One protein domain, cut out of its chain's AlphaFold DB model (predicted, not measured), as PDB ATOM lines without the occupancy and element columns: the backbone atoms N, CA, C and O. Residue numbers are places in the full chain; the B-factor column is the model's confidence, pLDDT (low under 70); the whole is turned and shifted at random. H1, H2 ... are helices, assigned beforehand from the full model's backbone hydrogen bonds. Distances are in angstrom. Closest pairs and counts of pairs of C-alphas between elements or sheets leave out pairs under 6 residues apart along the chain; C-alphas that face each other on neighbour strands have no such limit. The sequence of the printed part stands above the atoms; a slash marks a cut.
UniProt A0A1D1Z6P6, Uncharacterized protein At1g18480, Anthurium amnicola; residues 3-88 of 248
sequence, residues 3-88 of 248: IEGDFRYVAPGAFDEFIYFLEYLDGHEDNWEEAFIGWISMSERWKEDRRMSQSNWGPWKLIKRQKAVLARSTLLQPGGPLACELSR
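What this domain is: This is residues 3 to 88 of the 248 residues of the protein "Uncharacterized protein At1g18480" of Anthurium amnicola (UniProt A0A1D1Z6P6). Two long helices, H2 and H3, make the two sides of an open loop and run roughly opposite ways without meeting, while H1 slants across between them, packing on the first half of H2 and on H3. The short helix H4 makes a corner with the end of H3, and at the other end of the loop residues 51 to 63, of which 60 to 63 belong to H3, stick out from the body. The printed part has 86 residues with four named helices, in the order H1, H2, H3, H4, and no named strand; the class is all helix. The whole is compact, with a radius of gyration of the C-alphas of 13.5 A, and spans 38 by 28 by 21 A.

How they stand to each other: H2, residues 32 to 52, is the longest helix and has a kink of 41 degrees near residue 41. With residues 35 to 43 alone it touches H1, residues 12 to 26; their closest C-alphas are those of Ala 35 and Leu 25, 6.5 A apart. H1 and H2 run opposite ways at a steep tilt of 47 degrees. H1 also touches H3, residues 60 to 76, with the C-alphas of Phe 15 and Ala 68 closest at 5.1 A. These two run the same way at a steep tilt of 64 degrees. H2 and H3 are apart. H3 and H4, residues 81 to 86, touch only at the corner by their link, where residues 75 to 76 of H3 alone take part and the closest C-alphas, those of Leu 76 and Ala 83, are 4.6 A apart. H4 is close to H2 but not clearly touching, with the C-alphas of Trp 32 and Pro 81 closest at 7.8 A, and is apart from H1. In H3 and H4 every O i to N i+4 pair is within hydrogen-bond range, against 9 of 11 in H1 and 13 of 17 in H2.

Where its parts are: H2 measures 29.6 A from its first to its last C-alpha, from C-alpha 32 at (-37.634, -45.699, 3.232) to C-alpha 52 at (-60.860, -60.542, -7.466). H3, residues 60 to 76, measures 24.0 A. H1 measures 22.7 A and begins at C-alpha 12, at (-52.184, -50.138, -16.828). H4, six residues, ends at C-alpha 86, at (-32.619, -47.086, -8.880).

The domain as a whole: The C-alphas of Gly 58 and Arg 88 are the two farthest apart, at 39.8 A. Without residues 51 to 63, which stand free, the body of 73 residues spans 29 by 28 by 19 A. The printed part runs from 3 to 88 with no cut. The links H1 to H2 and H3 to H4 are tight, the link H2 to H3 is short, and no link is long. The mean pLDDT of the printed part is 83.9, and the model's confidence is under 70 at residues 29 to 30 and 49 to 60.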
ATOM      1  N   ILE A   3     -37.673 -42.290 -15.354       92.19
ATOM      2  CA  ILE A   3     -37.115 -41.138 -14.610       92.19
ATOM      3  C   ILE A   3     -37.304 -39.818 -15.370       92.19
ATOM      4  O   ILE A   3     -37.482 -38.754 -14.795       92.19
ATOM      5  N   GLU A   4     -37.307 -39.900 -16.697       87.62
ATOM      6  CA  GLU A   4     -37.486 -38.768 -17.601       87.62
ATOM      7  C   GLU A   4     -38.965 -38.360 -17.766       87.62
ATOM      8  O   GLU A   4     -39.270 -37.408 -18.478       87.62
ATOM      9  N   GLY A   5     -39.897 -39.111 -17.170       88.62
ATOM     10  CA  GLY A   5     -41.337 -38.931 -17.363       88.62
ATOM     11  C   GLY A   5     -41.905 -39.618 -18.612       88.62
ATOM     12  O   GLY A   5     -43.081 -39.439 -18.928       88.62
ATOM     13  N   ASP A   6     -41.119 -40.432 -19.327       89.69
ATOM     14  CA  ASP A   6     -41.639 -41.220 -20.448       89.69
ATOM     15  C   ASP A   6     -42.323 -42.502 -19.955       89.69
ATOM     16  O   ASP A   6     -41.673 -43.502 -19.628       89.69
ATOM     17  N   PHE A   7     -43.657 -42.468 -19.932       89.56
ATOM     18  CA  PHE A   7     -44.511 -43.577 -19.501       89.56
ATOM     19  C   PHE A   7     -45.268 -44.266 -20.644       89.56
ATOM     20  O   PHE A   7     -46.217 -45.009 -20.388       89.56
ATOM     21  N   ARG A   8     -44.873 -44.050 -21.908       86.50
ATOM     22  CA  ARG A   8     -45.591 -44.583 -23.087       86.50
ATOM     23  C   ARG A   8     -45.746 -46.107 -23.084       86.50
ATOM     24  O   ARG A   8     -46.707 -46.615 -23.651       86.50
ATOM     25  N   TYR A   9     -44.824 -46.817 -22.437       81.31
ATOM     26  CA  TYR A   9     -44.744 -48.283 -22.429       81.31
ATOM     27  C   TYR A   9     -45.148 -48.915 -21.086       81.31
ATOM     28  O   TYR A   9     -44.875 -50.089 -20.839       81.31
ATOM     29  N   VAL A  10     -45.769 -48.143 -20.191       83.94
ATOM     30  CA  VAL A  10     -46.185 -48.619 -18.865       83.94
ATOM     31  C   VAL A  10     -47.534 -49.332 -18.969       83.94
ATOM     32  O   VAL A  10     -48.513 -48.774 -19.465       83.94
ATOM     33  N   ALA A  11     -47.601 -50.571 -18.476       81.94
ATOM     34  CA  ALA A  11     -48.847 -51.326 -18.426       81.94
ATOM     35  C   ALA A  11     -49.854 -50.672 -17.453       81.94
ATOM     36  O   ALA A  11     -49.441 -50.171 -16.404       81.94
ATOM     37  N   PRO A  12     -51.175 -50.739 -17.709       79.00
ATOM     38  CA  PRO A  12     -52.184 -50.138 -16.828       79.00
ATOM     39  C   PRO A  12     -52.075 -50.571 -15.359       79.00
ATOM     40  O   PRO A  12     -52.305 -49.772 -14.457       79.00
ATOM     41  N   GLY A  13     -51.679 -51.822 -15.102       80.12
ATOM     42  CA  GLY A  13     -51.490 -52.316 -13.740       80.12
ATOM     43  C   GLY A  13     -50.331 -51.678 -12.980       80.12
ATOM     44  O   GLY A  13     -50.453 -51.478 -11.778       80.12
ATOM     45  N   ALA A  14     -49.261 -51.302 -13.680       83.81
ATOM     46  CA  ALA A  14     -48.111 -50.633 -13.077       83.81
ATOM     47  C   ALA A  14     -48.408 -49.162 -12.736       83.81
ATOM     48  O   ALA A  14     -47.738 -48.577 -11.893       83.81
ATOM     49  N   PHE A  15     -49.410 -48.546 -13.369       86.06
ATOM     50  CA  PHE A  15     -49.911 -47.234 -12.949       86.06
ATOM     51  C   PHE A  15     -50.673 -47.321 -11.626       86.06
ATOM     52  O   PHE A  15     -50.471 -46.485 -10.751       86.06
ATOM     53  N   ASP A  16     -51.521 -48.340 -11.483       85.88
ATOM     54  CA  ASP A  16     -52.266 -48.568 -10.247       85.88
ATOM     55  C   ASP A  16     -51.309 -48.818  -9.073       85.88
ATOM     56  O   ASP A  16     -51.440 -48.166  -8.045       85.88
ATOM     57  N   GLU A  17     -50.312 -49.687  -9.258       89.00
ATOM     58  CA  GLU A  17     -49.310 -50.040  -8.240       89.00
ATOM     59  C   GLU A  17     -48.623 -48.815  -7.617       89.00
ATOM     60  O   GLU A  17     -48.398 -48.782  -6.414       89.00
ATOM     61  N   PHE A  18     -48.357 -47.773  -8.409       91.75
ATOM     62  CA  PHE A  18     -47.718 -46.550  -7.922       91.75
ATOM     63  C   PHE A  18     -48.625 -45.680  -7.053       91.75
ATOM     64  O   PHE A  18     -48.114 -44.985  -6.181       91.75
ATOM     65  N   ILE A  19     -49.944 -45.710  -7.268       90.00
ATOM     66  CA  ILE A  19     -50.891 -45.045  -6.361       90.00
ATOM     67  C   ILE A  19     -50.819 -45.728  -4.997       90.00
ATOM     68  O   ILE A  19     -50.596 -45.063  -3.994       90.00
ATOM     69  N   TYR A  20     -50.946 -47.055  -4.979       89.00
ATOM     70  CA  TYR A  20     -50.961 -47.818  -3.733       89.00
ATOM     71  C   TYR A  20     -49.624 -47.785  -3.010       89.00
ATOM     72  O   TYR A  20     -49.603 -47.739  -1.787       89.00
ATOM     73  N   PHE A  21     -48.509 -47.791  -3.742       92.06
ATOM     74  CA  PHE A  21     -47.208 -47.658  -3.109       92.06
ATOM     75  C   PHE A  21     -47.055 -46.283  -2.456       92.06
ATOM     76  O   PHE A  21     -46.573 -46.202  -1.336       92.06
ATOM     77  N   LEU A  22     -47.526 -45.213  -3.105       90.31
ATOM     78  CA  LEU A  22     -47.516 -43.881  -2.502       90.31
ATOM     79  C   LEU A  22     -48.404 -43.814  -1.245       90.31
ATOM     80  O   LEU A  22     -47.945 -43.331  -0.221       90.31
ATOM     81  N   GLU A  23     -49.619 -44.370  -1.290       89.44
ATOM     82  CA  GLU A  23     -50.511 -44.470  -0.117       89.44
ATOM     83  C   GLU A  23     -49.900 -45.324   1.011       89.44
ATOM     84  O   GLU A  23     -50.082 -45.035   2.190       89.44
ATOM     85  N   TYR A  24     -49.161 -46.380   0.665       90.62
ATOM     86  CA  TYR A  24     -48.450 -47.214   1.631       90.62
ATOM     87  C   TYR A  24     -47.317 -46.442   2.322       90.62
ATOM     88  O   TYR A  24     -47.118 -46.605   3.528       90.62
ATOM     89  N   LEU A  25     -46.607 -45.579   1.589       90.38
ATOM     90  CA  LEU A  25     -45.535 -44.746   2.137       90.38
ATOM     91  C   LEU A  25     -46.043 -43.716   3.159       90.38
ATOM     92  O   LEU A  25     -45.328 -43.461   4.123       90.38
ATOM     93  N   ASP A  26     -47.273 -43.203   3.019       86.25
ATOM     94  CA  ASP A  26     -47.872 -42.268   3.992       86.25
ATOM     95  C   ASP A  26     -47.951 -42.869   5.413       86.25
ATOM     96  O   ASP A  26     -47.918 -42.146   6.402       86.25
ATOM     97  N   GLY A  27     -48.034 -44.200   5.532       81.75
ATOM     98  CA  GLY A  27     -48.053 -44.902   6.821       81.75
ATOM     99  C   GLY A  27     -46.677 -45.240   7.408       81.75
ATOM    100  O   GLY A  27     -46.627 -45.837   8.480       81.75
ATOM    101  N   HIS A  28     -45.582 -44.919   6.710       82.62
ATOM    102  CA  HIS A  28     -44.211 -45.331   7.056       82.62
ATOM    103  C   HIS A  28     -43.254 -44.130   7.159       82.62
ATOM    104  O   HIS A  28     -42.095 -44.235   6.754       82.62
ATOM    105  N   GLU A  29     -43.761 -42.997   7.670       68.62
ATOM    106  CA  GLU A  29     -43.061 -41.706   7.787       68.62
ATOM    107  C   GLU A  29     -41.550 -41.870   8.071       68.62
ATOM    108  O   GLU A  29     -41.134 -42.399   9.101       68.62
ATOM    109  N   ASP A  30     -40.739 -41.426   7.105       67.69
ATOM    110  CA  ASP A  30     -39.271 -41.346   7.114       67.69
ATOM    111  C   ASP A  30     -38.448 -42.653   7.135       67.69
ATOM    112  O   ASP A  30     -37.215 -42.580   7.087       67.69
ATOM    113  N   ASN A  31     -39.056 -43.848   7.092       87.69
ATOM    114  CA  ASN A  31     -38.303 -45.110   6.978       87.69
ATOM    115  C   ASN A  31     -38.400 -45.754   5.582       87.69
ATOM    116  O   ASN A  31     -39.090 -46.756   5.375       87.69
ATOM    117  N   TRP A  32     -37.667 -45.190   4.613       89.56
ATOM    118  CA  TRP A  32     -37.634 -45.699   3.232       89.56
ATOM    119  C   TRP A  32     -37.229 -47.174   3.139       89.56
ATOM    120  O   TRP A  32     -37.836 -47.920   2.377       89.56
ATOM    121  N   GLU A  33     -36.213 -47.602   3.890       89.25
ATOM    122  CA  GLU A  33     -35.665 -48.956   3.774       89.25
ATOM    123  C   GLU A  33     -36.672 -50.009   4.252       89.25
ATOM    124  O   GLU A  33     -36.936 -50.986   3.547       89.25
ATOM    125  N   GLU A  34     -37.307 -49.770   5.402       89.94
ATOM    126  CA  GLU A  34     -38.375 -50.632   5.908       89.94
ATOM    127  C   GLU A  34     -39.580 -50.644   4.966       89.94
ATOM    128  O   GLU A  34     -40.081 -51.717   4.627       89.94
ATOM    129  N   ALA A  35     -40.013 -49.475   4.487       91.81
ATOM    130  CA  ALA A  35     -41.155 -49.383   3.590       91.81
ATOM    131  C   ALA A  35     -40.886 -50.076   2.244       91.81
ATOM    132  O   ALA A  35     -41.717 -50.833   1.745       91.81
ATOM    133  N   PHE A  36     -39.712 -49.874   1.647       91.38
ATOM    134  CA  PHE A  36     -39.378 -50.474   0.358       91.38
ATOM    135  C   PHE A  36     -39.311 -52.006   0.440       91.38
ATOM    136  O   PHE A  36     -39.855 -52.697  -0.424       91.38
ATOM    137  N   ILE A  37     -38.717 -52.553   1.508       90.38
ATOM    138  CA  ILE A  37     -38.673 -54.004   1.738       90.38
ATOM    139  C   ILE A  37     -40.071 -54.543   2.081       90.38
ATOM    140  O   ILE A  37     -40.500 -55.558   1.524       90.38
ATOM    141  N   GLY A  38     -40.809 -53.857   2.958       91.19
ATOM    142  CA  GLY A  38     -42.168 -54.224   3.365       91.19
ATOM    143  C   GLY A  38     -43.151 -54.252   2.192       91.19
ATOM    144  O   GLY A  38     -43.997 -55.153   2.099       91.19
ATOM    145  N   TRP A  39     -42.973 -53.343   1.229       91.94
ATOM    146  CA  TRP A  39     -43.776 -53.276   0.013       91.94
ATOM    147  C   TRP A  39     -43.733 -54.567  -0.808       91.94
ATOM    148  O   TRP A  39     -44.753 -54.936  -1.385       91.94
ATOM    149  N   ILE A  40     -42.619 -55.311  -0.820       87.31
ATOM    150  CA  ILE A  40     -42.525 -56.594  -1.542       87.31
ATOM    151  C   ILE A  40     -43.658 -57.527  -1.101       87.31
ATOM    152  O   ILE A  40     -44.406 -58.039  -1.933       87.31
ATOM    153  N   SER A  41     -43.844 -57.675   0.212       86.56
ATOM    154  CA  SER A  41     -44.889 -58.536   0.775       86.56
ATOM    155  C   SER A  41     -46.294 -57.946   0.614       86.56
ATOM    156  O   SER A  41     -47.259 -58.687   0.422       86.56
ATOM    157  N   MET A  42     -46.435 -56.622   0.705       87.56
ATOM    158  CA  MET A  42     -47.730 -55.945   0.576       87.56
ATOM    159  C   MET A  42     -48.251 -55.931  -0.864       87.56
ATOM    160  O   MET A  42     -49.446 -56.124  -1.091       87.56
ATOM    161  N   SER A  43     -47.356 -55.762  -1.836       88.25
ATOM    162  CA  SER A  43     -47.686 -55.719  -3.260       88.25
ATOM    163  C   SER A  43     -48.276 -57.039  -3.760       88.25
ATOM    164  O   SER A  43     -49.169 -57.022  -4.606       88.25
ATOM    165  N   GLU A  44     -47.843 -58.181  -3.216       85.25
ATOM    166  CA  GLU A  44     -48.396 -59.493  -3.567       85.25
ATOM    167  C   GLU A  44     -49.835 -59.660  -3.071       85.25
ATOM    168  O   GLU A  44     -50.715 -59.979  -3.873       85.25
ATOM    169  N   ARG A  45     -50.116 -59.323  -1.802       82.31
ATOM    170  CA  ARG A  45     -51.496 -59.330  -1.271       82.31
ATOM    171  C   ARG A  45     -52.410 -58.426  -2.096       82.31
ATOM    172  O   ARG A  45     -53.511 -58.807  -2.475       82.31
ATOM    173  N   TRP A  46     -51.912 -57.244  -2.457       80.81
ATOM    174  CA  TRP A  46     -52.656 -56.316  -3.299       80.81
ATOM    175  C   TRP A  46     -52.955 -56.881  -4.699       80.81
ATOM    176  O   TRP A  46     -54.068 -56.727  -5.216       80.81
ATOM    177  N   LYS A  47     -51.984 -57.545  -5.339       80.81
ATOM    178  CA  LYS A  47     -52.190 -58.182  -6.651       80.81
ATOM    179  C   LYS A  47     -53.259 -59.276  -6.577       80.81
ATOM    180  O   LYS A  47     -54.015 -59.420  -7.543       80.81
ATOM    181  N   GLU A  48     -53.338 -60.018  -5.473       76.88
ATOM    182  CA  GLU A  48     -54.384 -61.019  -5.219       76.88
ATOM    183  C   GLU A  48     -55.771 -60.371  -5.094       76.88
ATOM    184  O   GLU A  48     -56.674 -60.721  -5.861       76.88
ATOM    185  N   ASP A  49     -55.918 -59.354  -4.243       69.88
ATOM    186  CA  ASP A  49     -57.185 -58.635  -4.042       69.88
ATOM    187  C   ASP A  49     -57.705 -57.998  -5.341       69.88
ATOM    188  O   ASP A  49     -58.893 -58.071  -5.676       69.88
ATOM    189  N   ARG A  50     -56.801 -57.436  -6.150       69.06
ATOM    190  CA  ARG A  50     -57.147 -56.834  -7.442       69.06
ATOM    191  C   ARG A  50     -57.644 -57.851  -8.467       69.06
ATOM    192  O   ARG A  50     -58.526 -57.521  -9.268       69.06
ATOM    193  N   ARG A  51     -57.086 -59.068  -8.499       62.22
ATOM    194  CA  ARG A  51     -57.568 -60.132  -9.404       62.22
ATOM    195  C   ARG A  51     -59.032 -60.467  -9.121       62.22
ATOM    196  O   ARG A  51     -59.752 -60.800 -10.058       62.22
ATOM    197  N   MET A  52     -59.478 -60.300  -7.877       55.22
ATOM    198  CA  MET A  52     -60.860 -60.542  -7.466       55.22
ATOM    199  C   MET A  52     -61.816 -59.367  -7.747       55.22
ATOM    200  O   MET A  52     -63.021 -59.581  -7.837       55.22
ATOM    201  N   SER A  53     -61.320 -58.134  -7.921       56.09
ATOM    202  CA  SER A  53     -62.151 -56.917  -7.867       56.09
ATOM    203  C   SER A  53     -62.402 -56.201  -9.208       56.09
ATOM    204  O   SER A  53     -62.762 -55.017  -9.203       56.09
ATOM    205  N   GLN A  54     -62.190 -56.844 -10.366       53.47
ATOM    206  CA  GLN A  54     -62.305 -56.173 -11.673       53.47
ATOM    207  C   GLN A  54     -63.737 -55.681 -11.964       53.47
ATOM    208  O   GLN A  54     -64.558 -56.376 -12.551       53.47
ATOM    209  N   SER A  55     -64.012 -54.430 -11.600       46.41
ATOM    210  CA  SER A  55     -65.219 -53.689 -11.961       46.41
ATOM    211  C   SER A  55     -64.851 -52.459 -12.795       46.41
ATOM    212  O   SER A  55     -63.834 -51.791 -12.585       46.41
ATOM    213  N   ASN A  56     -65.654 -52.206 -13.825       48.44
ATOM    214  CA  ASN A  56     -65.336 -51.315 -14.934       48.44
ATOM    215  C   ASN A  56     -65.960 -49.930 -14.686       48.44
ATOM    216  O   ASN A  56     -67.122 -49.706 -15.009       48.44
ATOM    217  N   TRP A  57     -65.209 -48.993 -14.106       51.19
ATOM    218  CA  TRP A  57     -65.742 -47.666 -13.763       51.19
ATOM    219  C   TRP A  57     -65.356 -46.620 -14.815       51.19
ATOM    220  O   TRP A  57     -64.186 -46.510 -15.161       51.19
ATOM    221  N   GLY A  58     -66.335 -45.883 -15.353       62.62
ATOM    222  CA  GLY A  58     -66.193 -44.898 -16.441       62.62
ATOM    223  C   GLY A  58     -65.389 -43.629 -16.076       62.62
ATOM    224  O   GLY A  58     -64.172 -43.730 -15.984       62.62
ATOM    225  N   PRO A  59     -65.992 -42.431 -15.891       56.31
ATOM    226  CA  PRO A  59     -65.286 -41.137 -15.725       56.31
ATOM    227  C   PRO A  59     -64.155 -41.114 -14.680       56.31
ATOM    228  O   PRO A  59     -63.148 -40.425 -14.845       56.31
ATOM    229  N   TRP A  60     -64.275 -41.948 -13.647       63.94
ATOM    230  CA  TRP A  60     -63.257 -42.207 -12.629       63.94
ATOM    231  C   TRP A  60     -61.911 -42.685 -13.196       63.94
ATOM    232  O   TRP A  60     -60.876 -42.460 -12.573       63.94
ATOM    233  N   LYS A  61     -61.880 -43.274 -14.400       72.94
ATOM    234  CA  LYS A  61     -60.644 -43.665 -15.098       72.94
ATOM    235  C   LYS A  61     -59.733 -42.487 -15.412       72.94
ATOM    236  O   LYS A  61     -58.521 -42.652 -15.325       72.94
ATOM    237  N   LEU A  62     -60.276 -41.319 -15.771       80.69
ATOM    238  CA  LEU A  62     -59.443 -40.160 -16.109       80.69
ATOM    239  C   LEU A  62     -58.755 -39.602 -14.859       80.69
ATOM    240  O   LEU A  62     -57.538 -39.429 -14.859       80.69
ATOM    241  N   ILE A  63     -59.522 -39.409 -13.784       83.12
ATOM    242  CA  ILE A  63     -59.009 -38.951 -12.484       83.12
ATOM    243  C   ILE A  63     -57.989 -39.954 -11.939       83.12
ATOM    244  O   ILE A  63     -56.893 -39.572 -11.535       83.12
ATOM    245  N   LYS A  64     -58.307 -41.252 -11.984       83.75
ATOM    246  CA  LYS A  64     -57.391 -42.313 -11.554       83.75
ATOM    247  C   LYS A  64     -56.093 -42.306 -12.363       83.75
ATOM    248  O   LYS A  64     -55.018 -42.415 -11.790       83.75
ATOM    249  N   ARG A  65     -56.170 -42.122 -13.685       84.00
ATOM    250  CA  ARG A  65     -54.987 -42.026 -14.550       84.00
ATOM    251  C   ARG A  65     -54.129 -40.806 -14.215       84.00
ATOM    252  O   ARG A  65     -52.913 -40.938 -14.172       84.00
ATOM    253  N   GLN A  66     -54.738 -39.648 -13.960       88.38
ATOM    254  CA  GLN A  66     -54.007 -38.451 -13.527       88.38
ATOM    255  C   GLN A  66     -53.295 -38.687 -12.192       88.38
ATOM    256  O   GLN A  66     -52.098 -38.431 -12.099       88.38
ATOM    257  N   LYS A  67     -53.997 -39.257 -11.200       89.88
ATOM    258  CA  LYS A  67     -53.395 -39.654  -9.918       89.88
ATOM    259  C   LYS A  67     -52.223 -40.616 -10.111       89.88
ATOM    260  O   LYS A  67     -51.169 -40.401  -9.530       89.88
ATOM    261  N   ALA A  68     -52.370 -41.626 -10.966       89.38
ATOM    262  CA  ALA A  68     -51.307 -42.587 -11.236       89.38
ATOM    263  C   ALA A  68     -50.076 -41.953 -11.896       89.38
ATOM    264  O   ALA A  68     -48.946 -42.271 -11.532       89.38
ATOM    265  N   VAL A  69     -50.278 -41.050 -12.861       91.56
ATOM    266  CA  VAL A  69     -49.179 -40.309 -13.497       91.56
ATOM    267  C   VAL A  69     -48.473 -39.420 -12.476       91.56
ATOM    268  O   VAL A  69     -47.243 -39.395 -12.460       91.56
ATOM    269  N   LEU A  70     -49.221 -38.737 -11.606       93.06
ATOM    270  CA  LEU A  70     -48.655 -37.903 -10.548       93.06
ATOM    271  C   LEU A  70     -47.855 -38.735  -9.538       93.06
ATOM    272  O   LEU A  70     -46.709 -38.394  -9.260       93.06
ATOM    273  N   ALA A  71     -48.412 -39.844  -9.046       93.12
ATOM    274  CA  ALA A  71     -47.730 -40.734  -8.110       93.12
ATOM    275  C   ALA A  71     -46.436 -41.296  -8.715       93.12
ATOM    276  O   ALA A  71     -45.366 -41.234  -8.111       93.12
ATOM    277  N   ARG A  72     -46.504 -41.751  -9.972       94.00
ATOM    278  CA  ARG A  72     -45.339 -42.237 -10.715       94.00
ATOM    279  C   ARG A  72     -44.273 -41.173 -10.924       94.00
ATOM    280  O   ARG A  72     -43.098 -41.462 -10.719       94.00
ATOM    281  N   SER A  73     -44.678 -39.963 -11.294       94.31
ATOM    282  CA  SER A  73     -43.753 -38.841 -11.473       94.31
ATOM    283  C   SER A  73     -43.101 -38.455 -10.149       94.31
ATOM    284  O   SER A  73     -41.890 -38.321 -10.102       94.31
ATOM    285  N   THR A  74     -43.869 -38.375  -9.062       93.69
ATOM    286  CA  THR A  74     -43.362 -38.023  -7.724       93.69
ATOM    287  C   THR A  74     -42.275 -38.990  -7.260       93.69
ATOM    288  O   THR A  74     -41.231 -38.563  -6.774       93.69
ATOM    289  N   LEU A  75     -42.494 -40.294  -7.453       94.31
ATOM    290  CA  LEU A  75     -41.562 -41.320  -6.996       94.31
ATOM    291  C   LEU A  75     -40.327 -41.476  -7.901       94.31
ATOM    292  O   LEU A  75     -39.253 -41.803  -7.397       94.31
ATOM    293  N   LEU A  76     -40.466 -41.275  -9.219       95.50
ATOM    294  CA  LEU A  76     -39.413 -41.559 -10.209       95.50
ATOM    295  C   LEU A  76     -38.723 -40.329 -10.798       95.50
ATOM    296  O   LEU A  76     -37.700 -40.503 -11.450       95.50
ATOM    297  N   GLN A  77     -39.238 -39.113 -10.629       94.12
ATOM    298  CA  GLN A  77     -38.503 -37.922 -11.061       94.12
ATOM    299  C   GLN A  77     -37.139 -37.845 -10.352       94.12
ATOM    300  O   GLN A  77     -37.003 -38.394  -9.257       94.12
ATOM    301  N   PRO A  78     -36.133 -37.166 -10.931       94.44
ATOM    302  CA  PRO A  78     -34.869 -36.888 -10.253       94.44
ATOM    303  C   PRO A  78     -35.059 -36.431  -8.798       94.44
ATOM    304  O   PRO A  78     -35.819 -35.502  -8.535       94.44
ATOM    305  N   GLY A  79     -34.393 -37.105  -7.856       93.25
ATOM    306  CA  GLY A  79     -34.517 -36.861  -6.411       93.25
ATOM    307  C   GLY A  79     -35.702 -37.557  -5.728       93.25
ATOM    308  O   GLY A  79     -35.751 -37.609  -4.501       93.25
ATOM    309  N   GLY A  80     -36.635 -38.133  -6.489       93.25
ATOM    310  CA  GLY A  80     -37.696 -38.988  -5.962       93.25
ATOM    311  C   GLY A  80     -37.129 -40.282  -5.360       93.25
ATOM    312  O   GLY A  80     -36.089 -40.772  -5.804       93.25
ATOM    313  N   PRO A  81     -37.793 -40.884  -4.363       93.44
ATOM    314  CA  PRO A  81     -37.215 -41.987  -3.600       93.44
ATOM    315  C   PRO A  81     -36.947 -43.245  -4.445       93.44
ATOM    316  O   PRO A  81     -35.885 -43.851  -4.311       93.44
ATOM    317  N   LEU A  82     -37.820 -43.592  -5.404       94.56
ATOM    318  CA  LEU A  82     -37.535 -44.695  -6.335       94.56
ATOM    319  C   LEU A  82     -36.438 -44.335  -7.342       94.56
ATOM    320  O   LEU A  82     -35.687 -45.214  -7.755       94.56
ATOM    321  N   ALA A  83     -36.322 -43.067  -7.747       95.75
ATOM    322  CA  ALA A  83     -35.202 -42.624  -8.575       95.75
ATOM    323  C   ALA A  83     -33.871 -42.787  -7.832       95.75
ATOM    324  O   ALA A  83     -32.918 -43.334  -8.387       95.75
ATOM    325  N   CYS A  84     -33.831 -42.380  -6.564       94.88
ATOM    326  CA  CYS A  84     -32.685 -42.546  -5.678       94.88
ATOM    327  C   CYS A  84     -32.338 -44.024  -5.465       94.88
ATOM    328  O   CYS A  84     -31.166 -44.381  -5.573       94.88
ATOM    329  N   GLU A  85     -33.323 -44.898  -5.256       95.06
ATOM    330  CA  GLU A  85     -33.082 -46.340  -5.139       95.06
ATOM    331  C   GLU A  85     -32.482 -46.911  -6.433       95.06
ATOM    332  O   GLU A  85     -31.416 -47.525  -6.431       95.06
ATOM    333  N   LEU A  86     -33.094 -46.608  -7.582       95.62
ATOM    334  CA  LEU A  86     -32.619 -47.086  -8.880       95.62
ATOM    335  C   LEU A  86     -31.242 -46.516  -9.265       95.62
ATOM    336  O   LEU A  86     -30.498 -47.160 -10.002       95.62
ATOM    337  N   SER A  87     -30.874 -45.336  -8.753       96.12
ATOM    338  CA  SER A  87     -29.591 -44.670  -9.035       96.12
ATOM    339  C   SER A  87     -28.369 -45.434  -8.510       96.12
ATOM    340  O   SER A  87     -27.231 -45.090  -8.840       96.12
ATOM    341  N   ARG A  88     -28.596 -46.443  -7.662       95.69
ATOM    342  CA  ARG A  88     -27.572 -47.343  -7.119       95.69
ATOM    343  C   ARG A  88     -27.084 -48.352  -8.160       95.69
ATOM    344  O   ARG A  88     -26.038 -48.967  -7.967       95.69
TER     345      ARG A  88